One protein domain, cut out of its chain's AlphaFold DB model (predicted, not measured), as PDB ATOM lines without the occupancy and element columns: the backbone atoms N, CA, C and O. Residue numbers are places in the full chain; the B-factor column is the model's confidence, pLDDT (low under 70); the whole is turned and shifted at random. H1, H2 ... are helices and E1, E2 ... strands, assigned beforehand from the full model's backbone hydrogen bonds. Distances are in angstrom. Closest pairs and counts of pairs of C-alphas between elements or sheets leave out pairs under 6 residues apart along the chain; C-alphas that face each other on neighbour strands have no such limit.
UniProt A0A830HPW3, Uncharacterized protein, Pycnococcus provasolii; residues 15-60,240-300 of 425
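Overview. This is residues 15 to 60 and 240 to 300 of the 425 residues of an uncharacterized protein of Pycnococcus provasolii (UniProt A0A830HPW3). A small three-stranded sheet and the end of a long helix, H3, make a body at one end, and residues 240 to 260 of H3 stick out of it as a long arm. The last turns of H3 lie between the sheet and H2, with short helices H1 and H4 close by. The printed part has 107 residues, with E1, H1, H2, H3, H4, E2 and E3 in that order; the sheet order is E1, E3, E2, antiparallel, and the class is mostly helix. The whole is loose, with a radius of gyration of the C-alphas of 17.5 A and spans of 63 by 28 by 23 A.

Arrangement. E3, residues 295 to 299, is antiparallel to E1, residues 15 to 18, with N 15 and O 298 at 2.8 A. E3 forms a hairpin with E2, residues 281 to 285, with N 283 and O 297 at 2.8 A. H3, residues 240 to 271, only grazes the sheet with residues 264 to 271; the closest C-alphas of H3 and E2, Ile 265 and Tyr 284, are 7.3 A apart. H2, residues 46 to 60, is not on the sheet but touches H3, opposite ways at a shallow tilt of 19 degrees; their closest C-alphas, Phe 56 and Ile 271, are 7.3 A apart. H1, residues 38 to 41, and H4, residues 273 to 277, only graze the sheet. Every O i to N i+4 pair is within hydrogen-bond range in H2 and H4, and 25 of 28 in H3; H1 is too short for one.

Along the chain. E1 begins at C-alpha 15 (138.534, 191.031, 160.984). H3 is 47.2 A long, from (166.866, 190.794, 116.512), and H2 21.0 A. E3 ends at C-alpha 299 (135.051, 187.011, 157.611).

Size, cuts and confidence. Residues 61 to 239 are not printed, and C-alphas 60 and 240 are 40.2 A apart across this cut. The link E1 to H1 is long. Residues 20 to 27, 255 to 262 and 290 to 291 have pLDDT under 70.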
ATOM      1  N   VAL A  15     137.287 190.813 160.258       81.12
ATOM      2  CA  VAL A  15     138.534 191.031 160.984       81.12
ATOM      3  C   VAL A  15     139.630 191.156 159.939       81.12
ATOM      4  O   VAL A  15     139.881 190.227 159.174       81.12
ATOM      5  N   VAL A  16     140.293 192.305 159.883       81.31
ATOM      6  CA  VAL A  16     141.394 192.531 158.944       81.31
ATOM      7  C   VAL A  16     142.701 192.396 159.709       81.31
ATOM      8  O   VAL A  16     143.033 193.258 160.520       81.31
ATOM      9  N   ALA A  17     143.460 191.332 159.438       78.44
ATOM     10  CA  ALA A  17     144.847 191.266 159.875       78.44
ATOM     11  C   ALA A  17     145.734 191.911 158.816       78.44
ATOM     12  O   ALA A  17     145.825 191.474 157.661       78.44
ATOM     13  N   HIS A  18     146.414 192.970 159.234       75.81
ATOM     14  CA  HIS A  18     147.469 193.567 158.441       75.81
ATOM     15  C   HIS A  18     148.681 192.641 158.473       75.81
ATOM     16  O   HIS A  18     149.158 192.292 159.552       75.81
ATOM     17  N   LEU A  19     149.180 192.241 157.300       71.19
ATOM     18  CA  LEU A  19     150.471 191.572 157.267       71.19
ATOM     19  C   LEU A  19     151.559 192.624 157.395       71.19
ATOM     20  O   LEU A  19     151.681 193.526 156.563       71.19
ATOM     21  N   GLU A  20     152.363 192.484 158.437       66.31
ATOM     22  CA  GLU A  20     153.594 193.241 158.546       66.31
ATOM     23  C   GLU A  20     154.561 192.683 157.505       66.31
ATOM     24  O   GLU A  20     154.954 191.515 157.536       66.31
ATOM     25  N   VAL A  21     154.914 193.515 156.529       58.84
ATOM     26  CA  VAL A  21     155.994 193.196 155.600       58.84
ATOM     27  C   VAL A  21     157.274 193.637 156.281       58.84
ATOM     28  O   VAL A  21     157.503 194.833 156.437       58.84
ATOM     29  N   ASN A  22     158.114 192.692 156.697       51.94
ATOM     30  CA  ASN A  22     159.419 193.064 157.218       51.94
ATOM     31  C   ASN A  22     160.291 193.550 156.044       51.94
ATOM     32  O   ASN A  22     160.526 192.806 155.086       51.94
ATOM     33  N   CYS A  23     160.730 194.812 156.100       41.28
ATOM     34  CA  CYS A  23     161.396 195.529 155.002       41.28
ATOM     35  C   CYS A  23     162.649 194.814 154.456       41.28
ATOM     36  O   CYS A  23     163.056 195.095 153.333       41.28
ATOM     37  N   ALA A  24     163.246 193.893 155.217       39.81
ATOM     38  CA  ALA A  24     164.449 193.168 154.816       39.81
ATOM     39  C   ALA A  24     164.198 191.975 153.871       39.81
ATOM     40  O   ALA A  24     165.115 191.576 153.160       39.81
ATOM     41  N   LEU A  25     162.998 191.377 153.862       44.84
ATOM     42  CA  LEU A  25     162.772 190.075 153.205       44.84
ATOM     43  C   LEU A  25     161.501 189.996 152.343       44.84
ATOM     44  O   LEU A  25     161.243 188.951 151.749       44.84
ATOM     45  N   CYS A  26     160.702 191.070 152.259       59.59
ATOM     46  CA  CYS A  26     159.422 191.098 151.529       59.59
ATOM     47  C   CYS A  26     158.469 189.935 151.878       59.59
ATOM     48  O   CYS A  26     157.535 189.649 151.130       59.59
ATOM     49  N   THR A  27     158.681 189.273 153.015       67.50
ATOM     50  CA  THR A  27     157.831 188.201 153.510       67.50
ATOM     51  C   THR A  27     156.745 188.795 154.381       67.50
ATOM     52  O   THR A  27     157.046 189.369 155.430       67.50
ATOM     53  N   PRO A  28     155.476 188.697 153.967       72.38
ATOM     54  CA  PRO A  28     154.389 189.124 154.814       72.38
ATOM     55  C   PRO A  28     154.273 188.164 156.011       72.38
ATOM     56  O   PRO A  28     154.313 186.942 155.849       72.38
ATOM     57  N   ARG A  29     154.169 188.730 157.217       82.31
ATOM     58  CA  ARG A  29     154.059 188.003 158.486       82.31
ATOM     59  C   ARG A  29     152.764 188.401 159.193       82.31
ATOM     60  O   ARG A  29     152.410 189.578 159.216       82.31
ATOM     61  N   ILE A  30     152.057 187.429 159.764       86.44
ATOM     62  CA  ILE A  30     150.908 187.681 160.640       86.44
ATOM     63  C   ILE A  30     151.435 187.885 162.058       86.44
ATOM     64  O   ILE A  30     152.221 187.073 162.555       86.44
ATOM     65  N   ASN A  31     150.999 188.963 162.707       83.62
ATOM     66  CA  ASN A  31     151.314 189.213 164.105       83.62
ATOM     67  C   ASN A  31     150.482 188.278 165.002       83.62
ATOM     68  O   ASN A  31     149.249 188.290 164.971       83.62
ATOM     69  N   GLU A  32     151.173 187.460 165.796       84.50
ATOM     70  CA  GLU A  32     150.577 186.469 166.701       84.50
ATOM     71  C   GLU A  32     149.773 187.127 167.837       84.50
ATOM     72  O   GLU A  32     148.854 186.510 168.367       84.50
ATOM     73  N   GLY A  33     150.073 188.389 168.173       83.88
ATOM     74  CA  GLY A  33     149.380 189.148 169.217       83.88
ATOM     75  C   GLY A  33     148.070 189.810 168.778       83.88
ATOM     76  O   GLY A  33     147.360 190.350 169.620       83.88
ATOM     77  N   PHE A  34     147.723 189.780 167.485       86.38
ATOM     78  CA  PHE A  34     146.539 190.467 166.947       86.38
ATOM     79  C   PHE A  34     145.265 189.607 167.023       86.38
ATOM     80  O   PHE A  34     144.537 189.451 166.044       86.38
ATOM     81  N   TYR A  35     145.017 188.987 168.174       89.50
ATOM     82  CA  TYR A  35     143.807 188.194 168.371       89.50
ATOM     83  C   TYR A  35     142.578 189.107 168.495       89.50
ATOM     84  O   TYR A  35     142.503 189.939 169.398       89.50
ATOM     85  N   ASP A  36     141.602 188.937 167.602       89.12
ATOM     86  CA  ASP A  36     140.325 189.656 167.647       89.12
ATOM     87  C   ASP A  36     139.281 188.855 168.454       89.12
ATOM     88  O   ASP A  36     139.056 187.678 168.154       89.12
ATOM     89  N   PRO A  37     138.588 189.458 169.442       87.38
ATOM     90  CA  PRO A  37     137.544 188.785 170.219       87.38
ATOM     91  C   PRO A  37     136.433 188.144 169.375       87.38
ATOM     92  O   PRO A  37     135.811 187.178 169.813       87.38
ATOM     93  N   ARG A  38     136.192 188.612 168.144       87.56
ATOM     94  CA  ARG A  38     135.203 188.020 167.225       87.56
ATOM     95  C   ARG A  38     135.548 186.587 166.812       87.56
ATOM     96  O   ARG A  38     134.644 185.837 166.451       87.56
ATOM     97  N   PHE A  39     136.810 186.172 166.918       90.38
ATOM     98  CA  PHE A  39     137.204 184.771 166.741       90.38
ATOM     99  C   PHE A  39     136.624 183.857 167.827       90.38
ATOM    100  O   PHE A  39     136.305 182.702 167.544       90.38
ATOM    101  N   GLN A  40     136.370 184.387 169.028       89.75
ATOM    102  CA  GLN A  40     135.741 183.633 170.111       89.75
ATOM    103  C   GLN A  40     134.309 183.215 169.753       89.75
ATOM    104  O   GLN A  40     133.895 182.107 170.083       89.75
ATOM    105  N   ALA A  41     133.570 184.054 169.015       87.31
ATOM    106  CA  ALA A  41     132.223 183.727 168.535       87.31
ATOM    107  C   ALA A  41     132.218 182.579 167.507       87.31
ATOM    108  O   ALA A  41     131.215 181.882 167.360       87.31
ATOM    109  N   ALA A  42     133.346 182.361 166.823       87.38
ATOM    110  CA  ALA A  42     133.571 181.220 165.939       87.38
ATOM    111  C   ALA A  42     134.189 180.005 166.665       87.38
ATOM    112  O   ALA A  42     134.563 179.023 166.026       87.38
ATOM    113  N   GLY A  43     134.331 180.069 167.995       92.25
ATOM    114  CA  GLY A  43     134.948 179.015 168.800       92.25
ATOM    115  C   GLY A  43     136.453 178.861 168.570       92.25
ATOM    116  O   GLY A  43     136.986 177.787 168.822       92.25
ATOM    117  N   ILE A  44     137.134 179.886 168.050       93.31
ATOM    118  CA  ILE A  44     138.591 179.891 167.872       93.31
ATOM    119  C   ILE A  44     139.220 180.498 169.122       93.31
ATOM    120  O   ILE A  44     138.855 181.602 169.519       93.31
ATOM    121  N   THR A  45     140.163 179.796 169.746       95.44
ATOM    122  CA  THR A  45     140.859 180.306 170.938       95.44
ATOM    123  C   THR A  45     142.069 181.175 170.566       95.44
ATOM    124  O   THR A  45     142.629 181.031 169.472       95.44
ATOM    125  N   PRO A  46     142.563 182.038 171.477       93.50
ATOM    126  CA  PRO A  46     143.810 182.771 171.257       93.50
ATOM    127  C   PRO A  46     145.011 181.861 170.962       93.50
ATOM    128  O   PRO A  46     145.870 182.214 170.153       93.50
ATOM    129  N   GLN A  47     145.067 180.669 171.574       95.62
ATOM    130  CA  GLN A  47     146.145 179.709 171.319       95.62
ATOM    131  C   GLN A  47     146.049 179.094 169.918       95.62
ATOM    132  O   GLN A  47     147.078 178.937 169.260       95.62
ATOM    133  N   GLU A  48     144.839 178.780 169.443       94.88
ATOM    134  CA  GLU A  48     144.613 178.283 168.079       94.88
ATOM    135  C   GLU A  48     144.967 179.345 167.029       94.88
ATOM    136  O   GLU A  48     145.659 179.039 166.056       94.88
ATOM    137  N   TYR A  49     144.576 180.607 167.255       94.12
ATOM    138  CA  TYR A  49     144.973 181.733 166.404       94.12
ATOM    139  C   TYR A  49     146.499 181.869 166.330       94.12
ATOM    140  O   TYR A  49     147.068 181.900 165.238       94.12
ATOM    141  N   ALA A  50     147.184 181.887 167.477       93.50
ATOM    142  CA  ALA A  50     148.640 182.004 167.522       93.50
ATOM    143  C   ALA A  50     149.347 180.798 166.875       93.50
ATOM    144  O   ALA A  50     150.382 180.952 166.225       93.50
ATOM    145  N   ALA A  51     148.800 179.585 167.013       94.75
ATOM    146  CA  ALA A  51     149.317 178.399 166.332       94.75
ATOM    147  C   ALA A  51     149.220 178.534 164.802       94.75
ATOM    148  O   ALA A  51     150.222 178.328 164.117       94.75
ATOM    149  N   LYS A  52     148.068 178.973 164.277       93.31
ATOM    150  CA  LYS A  52     147.871 179.196 162.835       93.31
ATOM    151  C   LYS A  52     148.706 180.347 162.288       93.31
ATOM    152  O   LYS A  52     149.302 180.213 161.223       93.31
ATOM    153  N   ALA A  53     148.829 181.445 163.031       91.19
ATOM    154  CA  ALA A  53     149.710 182.550 162.661       91.19
ATOM    155  C   ALA A  53     151.177 182.090 162.561       91.19
ATOM    156  O   ALA A  53     151.874 182.458 161.615       91.19
ATOM    157  N   ARG A  54     151.645 181.230 163.480       93.62
ATOM    158  CA  ARG A  54     152.985 180.619 163.405       93.62
ATOM    159  C   ARG A  54     153.141 179.689 162.209       93.62
ATOM    160  O   ARG A  54     154.157 179.779 161.526       93.62
ATOM    161  N   GLU A  55     152.153 178.839 161.938       93.75
ATOM    162  CA  GLU A  55     152.151 177.938 160.779       93.75
ATOM    163  C   GLU A  55     152.239 178.727 159.462       93.75
ATOM    164  O   GLU A  55     153.122 178.468 158.638       93.75
ATOM    165  N   PHE A  56     151.419 179.772 159.315       91.25
ATOM    166  CA  PHE A  56     151.477 180.694 158.182       91.25
ATOM    167  C   PHE A  56     152.852 181.369 158.065       91.25
ATOM    168  O   PHE A  56     153.467 181.371 156.997       91.25
ATOM    169  N   ASN A  57     153.381 181.898 159.171       90.38
ATOM    170  CA  ASN A  57     154.686 182.557 159.193       90.38
ATOM    171  C   ASN A  57     155.823 181.600 158.787       90.38
ATOM    172  O   ASN A  57     156.705 181.988 158.020       90.38
ATOM    173  N   GLN A  58     155.792 180.348 159.251       91.50
ATOM    174  CA  GLN A  58     156.769 179.322 158.879       91.50
ATOM    175  C   GLN A  58     156.662 178.934 157.402       91.50
ATOM    176  O   GLN A  58     157.683 178.796 156.727       91.50
ATOM    177  N   MET A  59     155.446 178.791 156.874       89.38
ATOM    178  CA  MET A  59     155.230 178.529 155.453       89.38
ATOM    179  C   MET A  59     155.788 179.666 154.587       89.38
ATOM    180  O   MET A  59     156.525 179.413 153.630       89.38
ATOM    181  N   MET A  60     155.493 180.918 154.943       86.06
ATOM    182  CA  MET A  60     156.005 182.089 154.231       86.06
ATOM    183  C   MET A  60     157.532 182.166 154.290       86.06
ATOM    184  O   MET A  60     158.172 182.457 153.278       86.06
ATOM    185  N   ILE A 240     168.217 191.360 116.398       80.38
ATOM    186  CA  ILE A 240     166.866 190.794 116.512       80.38
ATOM    187  C   ILE A 240     166.861 189.582 117.454       80.38
ATOM    188  O   ILE A 240     165.998 189.497 118.326       80.38
ATOM    189  N   ILE A 241     167.843 188.680 117.347       82.38
ATOM    190  CA  ILE A 241     167.948 187.513 118.239       82.38
ATOM    191  C   ILE A 241     168.137 187.947 119.699       82.38
ATOM    192  O   ILE A 241     167.500 187.382 120.590       82.38
ATOM    193  N   PHE A 242     168.955 188.973 119.961       81.00
ATOM    194  CA  PHE A 242     169.164 189.486 121.317       81.00
ATOM    195  C   PHE A 242     167.889 190.102 121.908       81.00
ATOM    196  O   PHE A 242     167.517 189.787 123.040       81.00
ATOM    197  N   VAL A 243     167.177 190.929 121.135       82.50
ATOM    198  CA  VAL A 243     165.916 191.546 121.575       82.50
ATOM    199  C   VAL A 243     164.858 190.476 121.851       82.50
ATOM    200  O   VAL A 243     164.209 190.521 122.895       82.50
ATOM    201  N   ILE A 244     164.725 189.471 120.980       84.25
ATOM    202  CA  ILE A 244     163.802 188.347 121.198       84.25
ATOM    203  C   ILE A 244     164.193 187.574 122.463       84.25
ATOM    204  O   ILE A 244     163.332 187.305 123.299       84.25
ATOM    205  N   GLY A 245     165.479 187.267 122.654       85.25
ATOM    206  CA  GLY A 245     165.971 186.583 123.851       85.25
ATOM    207  C   GLY A 245     165.670 187.353 125.139       85.25
ATOM    208  O   GLY A 245     165.212 186.762 126.121       85.25
ATOM    209  N   PHE A 246     165.846 188.676 125.127       82.38
ATOM    210  CA  PHE A 246     165.524 189.540 126.260       82.38
ATOM    211  C   PHE A 246     164.017 189.569 126.546       82.38
ATOM    212  O   PHE A 246     163.612 189.374 127.690       82.38
ATOM    213  N   VAL A 247     163.181 189.738 125.516       81.56
ATOM    214  CA  VAL A 247     161.715 189.759 125.655       81.56
ATOM    215  C   VAL A 247     161.189 188.416 126.161       81.56
ATOM    216  O   VAL A 247     160.382 188.397 127.087       81.56
ATOM    217  N   VAL A 248     161.676 187.290 125.628       85.31
ATOM    218  CA  VAL A 248     161.282 185.947 126.083       85.31
ATOM    219  C   VAL A 248     161.722 185.716 127.527       85.31
ATOM    220  O   VAL A 248     160.921 185.258 128.339       85.31
ATOM    221  N   THR A 249     162.955 186.081 127.885       82.19
ATOM    222  CA  THR A 249     163.451 185.944 129.264       82.19
ATOM    223  C   THR A 249     162.631 186.798 130.228       82.19
ATOM    224  O   THR A 249     162.192 186.310 131.270       82.19
ATOM    225  N   TYR A 250     162.349 188.048 129.859       81.19
ATOM    226  CA  TYR A 250     161.498 188.947 130.630       81.19
ATOM    227  C   TYR A 250     160.076 188.393 130.787       81.19
ATOM    228  O   TYR A 250     159.538 188.374 131.894       81.19
ATOM    229  N   PHE A 251     159.487 187.857 129.715       74.69
ATOM    230  CA  PHE A 251     158.153 187.262 129.750       74.69
ATOM    231  C   PHE A 251     158.111 185.994 130.612       74.69
ATOM    232  O   PHE A 251     157.194 185.824 131.407       74.69
ATOM    233  N   VAL A 252     159.131 185.132 130.548       77.25
ATOM    234  CA  VAL A 252     159.251 183.950 131.420       77.25
ATOM    235  C   VAL A 252     159.404 184.357 132.889       77.25
ATOM    236  O   VAL A 252     158.823 183.707 133.762       77.25
ATOM    237  N   LEU A 253     160.140 185.434 133.182       75.56
ATOM    238  CA  LEU A 253     160.249 185.984 134.536       75.56
ATOM    239  C   LEU A 253     158.907 186.546 135.028       75.56
ATOM    240  O   LEU A 253     158.530 186.271 136.168       75.56
ATOM    241  N   LEU A 254     158.154 187.250 134.176       72.44
ATOM    242  CA  LEU A 254     156.802 187.722 134.494       72.44
ATOM    243  C   LEU A 254     155.830 186.560 134.735       72.44
ATOM    244  O   LEU A 254     155.146 186.540 135.758       72.44
ATOM    245  N   LEU A 255     155.814 185.554 133.855       69.75
ATOM    246  CA  LEU A 255     154.967 184.366 133.997       69.75
ATOM    247  C   LEU A 255     155.301 183.579 135.272       69.75
ATOM    248  O   LEU A 255     154.395 183.143 135.986       69.75
ATOM    249  N   ARG A 256     156.590 183.439 135.616       68.19
ATOM    250  CA  ARG A 256     157.005 182.831 136.891       68.19
ATOM    251  C   ARG A 256     156.612 183.677 138.098       68.19
ATOM    252  O   ARG A 256     156.201 183.110 139.107       68.19
ATOM    253  N   GLY A 257     156.692 185.004 137.990       62.00
ATOM    254  CA  GLY A 257     156.196 185.927 139.011       62.00
ATOM    255  C   GLY A 257     154.698 185.753 139.272       62.00
ATOM    256  O   GLY A 257     154.281 185.687 140.427       62.00
ATOM    257  N   CYS A 258     153.896 185.582 138.218       58.22
ATOM    258  CA  CYS A 258     152.455 185.346 138.328       58.22
ATOM    259  C   CYS A 258     152.109 183.964 138.913       58.22
ATOM    260  O   CYS A 258     151.158 183.852 139.688       58.22
ATOM    261  N   GLY A 259     152.893 182.920 138.612       57.53
ATOM    262  CA  GLY A 259     152.667 181.568 139.146       57.53
ATOM    263  C   GLY A 259     152.776 181.472 140.674       57.53
ATOM    264  O   GLY A 259     152.048 180.704 141.305       57.53
ATOM    265  N   CYS A 260     153.623 182.301 141.294       61.25
ATOM    266  CA  CYS A 260     153.770 182.355 142.751       61.25
ATOM    267  C   CYS A 260     152.484 182.800 143.471       61.25
ATOM    268  O   CYS A 260     152.242 182.361 144.597       61.25
ATOM    269  N   CYS A 261     151.647 183.623 142.828       61.66
ATOM    270  CA  CYS A 261     150.405 184.127 143.419       61.66
ATOM    271  C   CYS A 261     149.327 183.040 143.520       61.66
ATOM    272  O   CYS A 261     148.703 182.906 144.570       61.66
ATOM    273  N   ASN A 262     149.152 182.218 142.479       69.38
ATOM    274  CA  ASN A 262     148.153 181.140 142.494       69.38
ATOM    275  C   ASN A 262     148.479 180.078 143.546       69.38
ATOM    276  O   ASN A 262     147.590 179.582 144.231       69.38
ATOM    277  N   SER A 263     149.767 179.781 143.723       76.75
ATOM    278  CA  SER A 263     150.214 178.792 144.699       76.75
ATOM    279  C   SER A 263     150.064 179.267 146.153       76.75
ATOM    280  O   SER A 263     149.961 178.444 147.055       76.75
ATOM    281  N   LEU A 264     150.049 180.581 146.413       80.06
ATOM    282  CA  LEU A 264     149.805 181.109 147.760       80.06
ATOM    283  C   LEU A 264     148.347 180.894 148.195       80.06
ATOM    284  O   LEU A 264     148.089 180.584 149.353       80.06
ATOM    285  N   ILE A 265     147.401 181.056 147.266       80.81
ATOM    286  CA  ILE A 265     145.967 180.916 147.547       80.81
ATOM    287  C   ILE A 265     145.636 179.468 147.922       80.81
ATOM    288  O   ILE A 265     144.935 179.244 148.902       80.81
ATOM    289  N   THR A 266     146.189 178.489 147.198       85.81
ATOM    290  CA  THR A 266     145.988 177.063 147.511       85.81
ATOM    291  C   THR A 266     146.559 176.683 148.873       85.81
ATOM    292  O   THR A 266     145.937 175.937 149.620       85.81
ATOM    293  N   ASP A 267     147.723 177.220 149.224       87.44
ATOM    294  CA  ASP A 267     148.363 176.956 150.512       87.44
ATOM    295  C   ASP A 267     147.588 177.567 151.688       87.44
ATOM    296  O   ASP A 267     147.453 176.945 152.742       87.44
ATOM    297  N   LEU A 268     147.057 178.778 151.499       87.31
ATOM    298  CA  LEU A 268     146.182 179.429 152.470       87.31
ATOM    299  C   LEU A 268     144.907 178.619 152.704       87.31
ATOM    300  O   LEU A 268     144.517 178.435 153.854       87.31
ATOM    301  N   ASP A 269     144.292 178.106 151.639       87.94
ATOM    302  CA  ASP A 269     143.099 177.266 151.749       87.94
ATOM    303  C   ASP A 269     143.390 175.987 152.550       87.94
ATOM    304  O   ASP A 269     142.607 175.598 153.412       87.94
ATOM    305  N   VAL A 270     144.571 175.384 152.367       91.19
ATOM    306  CA  VAL A 270     145.005 174.219 153.155       91.19
ATOM    307  C   VAL A 270     145.232 174.572 154.628       91.19
ATOM    308  O   VAL A 270     144.766 173.826 155.491       91.19
ATOM    309  N   ILE A 271     145.902 175.691 154.940       92.25
ATOM    310  CA  ILE A 271     146.134 176.102 156.338       92.25
ATOM    311  C   ILE A 271     144.812 176.386 157.046       92.25
ATOM    312  O   ILE A 271     144.645 175.964 158.185       92.25
ATOM    313  N   TYR A 272     143.895 177.113 156.409       92.62
ATOM    314  CA  TYR A 272     142.675 177.612 157.051       92.62
ATOM    315  C   TYR A 272     141.445 176.728 156.801       92.62
ATOM    316  O   TYR A 272     140.321 177.116 157.132       92.62
ATOM    317  N   ARG A 273     141.635 175.521 156.258       93.25
ATOM    318  CA  ARG A 273     140.545 174.584 155.957       93.25
ATOM    319  C   ARG A 273     139.720 174.218 157.190       93.25
ATOM    320  O   ARG A 273     138.506 174.063 157.102       93.25
ATOM    321  N   ASP A 274     140.369 174.084 158.341       92.81
ATOM    322  CA  ASP A 274     139.731 173.800 159.628       92.81
ATOM    323  C   ASP A 274     138.880 174.978 160.131       92.81
ATOM    324  O   ASP A 274     137.826 174.772 160.735       92.81
ATOM    325  N   TRP A 275     139.284 176.212 159.828       92.44
ATOM    326  CA  TRP A 275     138.529 177.423 160.163       92.44
ATOM    327  C   TRP A 275     137.305 177.610 159.268       92.44
ATOM    328  O   TRP A 275     136.265 178.070 159.746       92.44
ATOM    329  N   ALA A 276     137.380 177.165 158.010       90.75
ATOM    330  CA  ALA A 276     136.237 177.157 157.101       90.75
ATOM    331  C   ALA A 276     135.089 176.273 157.623       90.75
ATOM    332  O   ALA A 276     133.925 176.658 157.517       90.75
ATOM    333  N   VAL A 277     135.394 175.140 158.273       90.94
ATOM    334  CA  VAL A 277     134.382 174.274 158.922       90.94
ATOM    335  C   VAL A 277     133.699 174.983 160.100       90.94
ATOM    336  O   VAL A 277     132.531 174.729 160.383       90.94
ATOM    337  N   ARG A 278     134.390 175.930 160.747       90.00
ATOM    338  CA  ARG A 278     133.836 176.809 161.796       90.00
ATOM    339  C   ARG A 278     133.141 178.058 161.224       90.00
ATOM    340  O   ARG A 278     132.780 178.969 161.965       90.00
ATOM    341  N   GLY A 279     132.964 178.115 159.901       89.94
ATOM    342  CA  GLY A 279     132.307 179.203 159.177       89.94
ATOM    343  C   GLY A 279     133.156 180.463 159.000       89.94
ATOM    344  O   GLY A 279     132.647 181.464 158.495       89.94
ATOM    345  N   VAL A 280     134.434 180.445 159.392       90.81
ATOM    346  CA  VAL A 280     135.352 181.570 159.180       90.81
ATOM    347  C   VAL A 280     135.956 181.447 157.790       90.81
ATOM    348  O   VAL A 280     136.704 180.518 157.503       90.81
ATOM    349  N   THR A 281     135.641 182.404 156.923       90.75
ATOM    350  CA  THR A 281     136.212 182.458 155.572       90.75
ATOM    351  C   THR A 281     137.417 183.387 155.556       90.75
ATOM    352  O   THR A 281     137.369 184.487 156.106       90.75
ATOM    353  N   VAL A 282     138.517 182.933 154.958       90.62
ATOM    354  CA  VAL A 282     139.789 183.664 154.928       90.62
ATOM    355  C   VAL A 282     140.084 184.076 153.494       90.62
ATOM    356  O   VAL A 282     140.181 183.231 152.610       90.62
ATOM    357  N   TYR A 283     140.235 185.376 153.261       88.19
ATOM    358  CA  TYR A 283     140.549 185.933 151.949       88.19
ATOM    359  C   TYR A 283     141.893 186.640 151.996       88.19
ATOM    360  O   TYR A 283     142.150 187.472 152.867       88.19
ATOM    361  N   TYR A 284     142.740 186.354 151.015       86.69
ATOM    362  CA  TYR A 284     143.950 187.127 150.786       86.69
ATOM    363  C   TYR A 284     143.660 188.256 149.803       86.69
ATOM    364  O   TYR A 284     143.289 188.018 148.653       86.69
ATOM    365  N   LEU A 285     143.846 189.494 150.252       85.00
ATOM    366  CA  LEU A 285     143.804 190.668 149.396       85.00
ATOM    367  C   LEU A 285     145.241 191.020 148.999       85.00
ATOM    368  O   LEU A 285     145.986 191.565 149.828       85.00
ATOM    369  N   PRO A 286     145.655 190.724 147.750       78.06
ATOM    370  CA  PRO A 286     146.961 191.138 147.277       78.06
ATOM    371  C   PRO A 286     147.045 192.664 147.265       78.06
ATOM    372  O   PRO A 286     146.049 193.378 147.112       78.06
ATOM    373  N   LYS A 287     148.271 193.164 147.398       78.12
ATOM    374  CA  LYS A 287     148.593 194.585 147.298       78.12
ATOM    375  C   LYS A 287     148.097 195.149 145.954       78.12
ATOM    376  O   LYS A 287     148.672 194.840 144.916       78.12
ATOM    377  N   ARG A 288     147.030 195.963 145.971       73.75
ATOM    378  CA  ARG A 288     146.449 196.586 144.760       73.75
ATOM    379  C   ARG A 288     147.164 197.869 144.333       73.75
ATOM    380  O   ARG A 288     147.170 198.193 143.152       73.75
ATOM    381  N   SER A 289     147.764 198.594 145.274       75.38
ATOM    382  CA  SER A 289     148.446 199.868 145.019       75.38
ATOM    383  C   SER A 289     149.796 199.912 145.735       75.38
ATOM    384  O   SER A 289     150.030 199.139 146.661       75.38
ATOM    385  N   ARG A 290     150.708 200.822 145.355       67.38
ATOM    386  CA  ARG A 290     151.994 200.995 146.070       67.38
ATOM    387  C   ARG A 290     151.809 201.355 147.550       67.38
ATOM    388  O   ARG A 290     152.689 201.019 148.346       67.38
ATOM    389  N   TYR A 291     150.675 201.966 147.893       68.12
ATOM    390  CA  TYR A 291     150.347 202.464 149.227       68.12
ATOM    391  C   TYR A 291     149.553 201.464 150.077       68.12
ATOM    392  O   TYR A 291     149.557 201.577 151.298       68.12
ATOM    393  N   ASP A 292     148.946 200.444 149.465       73.25
ATOM    394  CA  ASP A 292     148.238 199.401 150.203       73.25
ATOM    395  C   ASP A 292     149.180 198.275 150.630       73.25
ATOM    396  O   ASP A 292     149.960 197.746 149.841       73.25
ATOM    397  N   ALA A 293     149.102 197.866 151.893       73.38
ATOM    398  CA  ALA A 293     149.687 196.601 152.320       73.38
ATOM    399  C   ALA A 293     148.808 195.439 151.829       73.38
ATOM    400  O   ALA A 293     147.589 195.587 151.720       73.38
ATOM    401  N   ALA A 294     149.414 194.280 151.562       80.06
ATOM    402  CA  ALA A 294     148.643 193.045 151.444       80.06
ATOM    403  C   ALA A 294     147.952 192.756 152.786       80.06
ATOM    404  O   ALA A 294     148.511 193.046 153.849       80.06
ATOM    405  N   LYS A 295     146.735 192.211 152.747       86.50
ATOM    406  CA  LYS A 295     145.926 191.964 153.951       86.50
ATOM    407  C   LYS A 295     145.308 190.575 153.890       86.50
ATOM    408  O   LYS A 295     144.963 190.102 152.809       86.50
ATOM    409  N   ILE A 296     145.144 189.950 155.050       87.12
ATOM    410  CA  ILE A 296     144.295 188.772 155.207       87.12
ATOM    411  C   ILE A 296     143.031 189.244 155.902       87.12
ATOM    412  O   ILE A 296     143.083 189.860 156.969       87.12
ATOM    413  N   VAL A 297     141.900 188.991 155.261       89.50
ATOM    414  CA  VAL A 297     140.582 189.323 155.784       89.50
ATOM    415  C   VAL A 297     139.934 188.036 156.243       89.50
ATOM    416  O   VAL A 297     139.720 187.124 155.446       89.50
ATOM    417  N   TYR A 298     139.623 187.970 157.528       91.00
ATOM    418  CA  TYR A 298     138.815 186.913 158.105       91.00
ATOM    419  C   TYR A 298     137.386 187.418 158.184       91.00
ATOM    420  O   TYR A 298     137.102 188.415 158.845       91.00
ATOM    421  N   ARG A 299     136.473 186.733 157.515       89.62
ATOM    422  CA  ARG A 299     135.051 187.011 157.611       89.62
ATOM    423  C   ARG A 299     134.433 185.936 158.481       89.62
ATOM    424  O   ARG A 299     134.375 184.768 158.090       89.62
ATOM    425  N   THR A 300     134.039 186.331 159.684       86.88
ATOM    426  CA  THR A 300     133.349 185.440 160.612       86.88
ATOM    427  C   THR A 300     131.878 185.348 160.205       86.88
ATOM    428  O   THR A 300     131.319 186.309 159.658       86.88
TER     429      THR A 300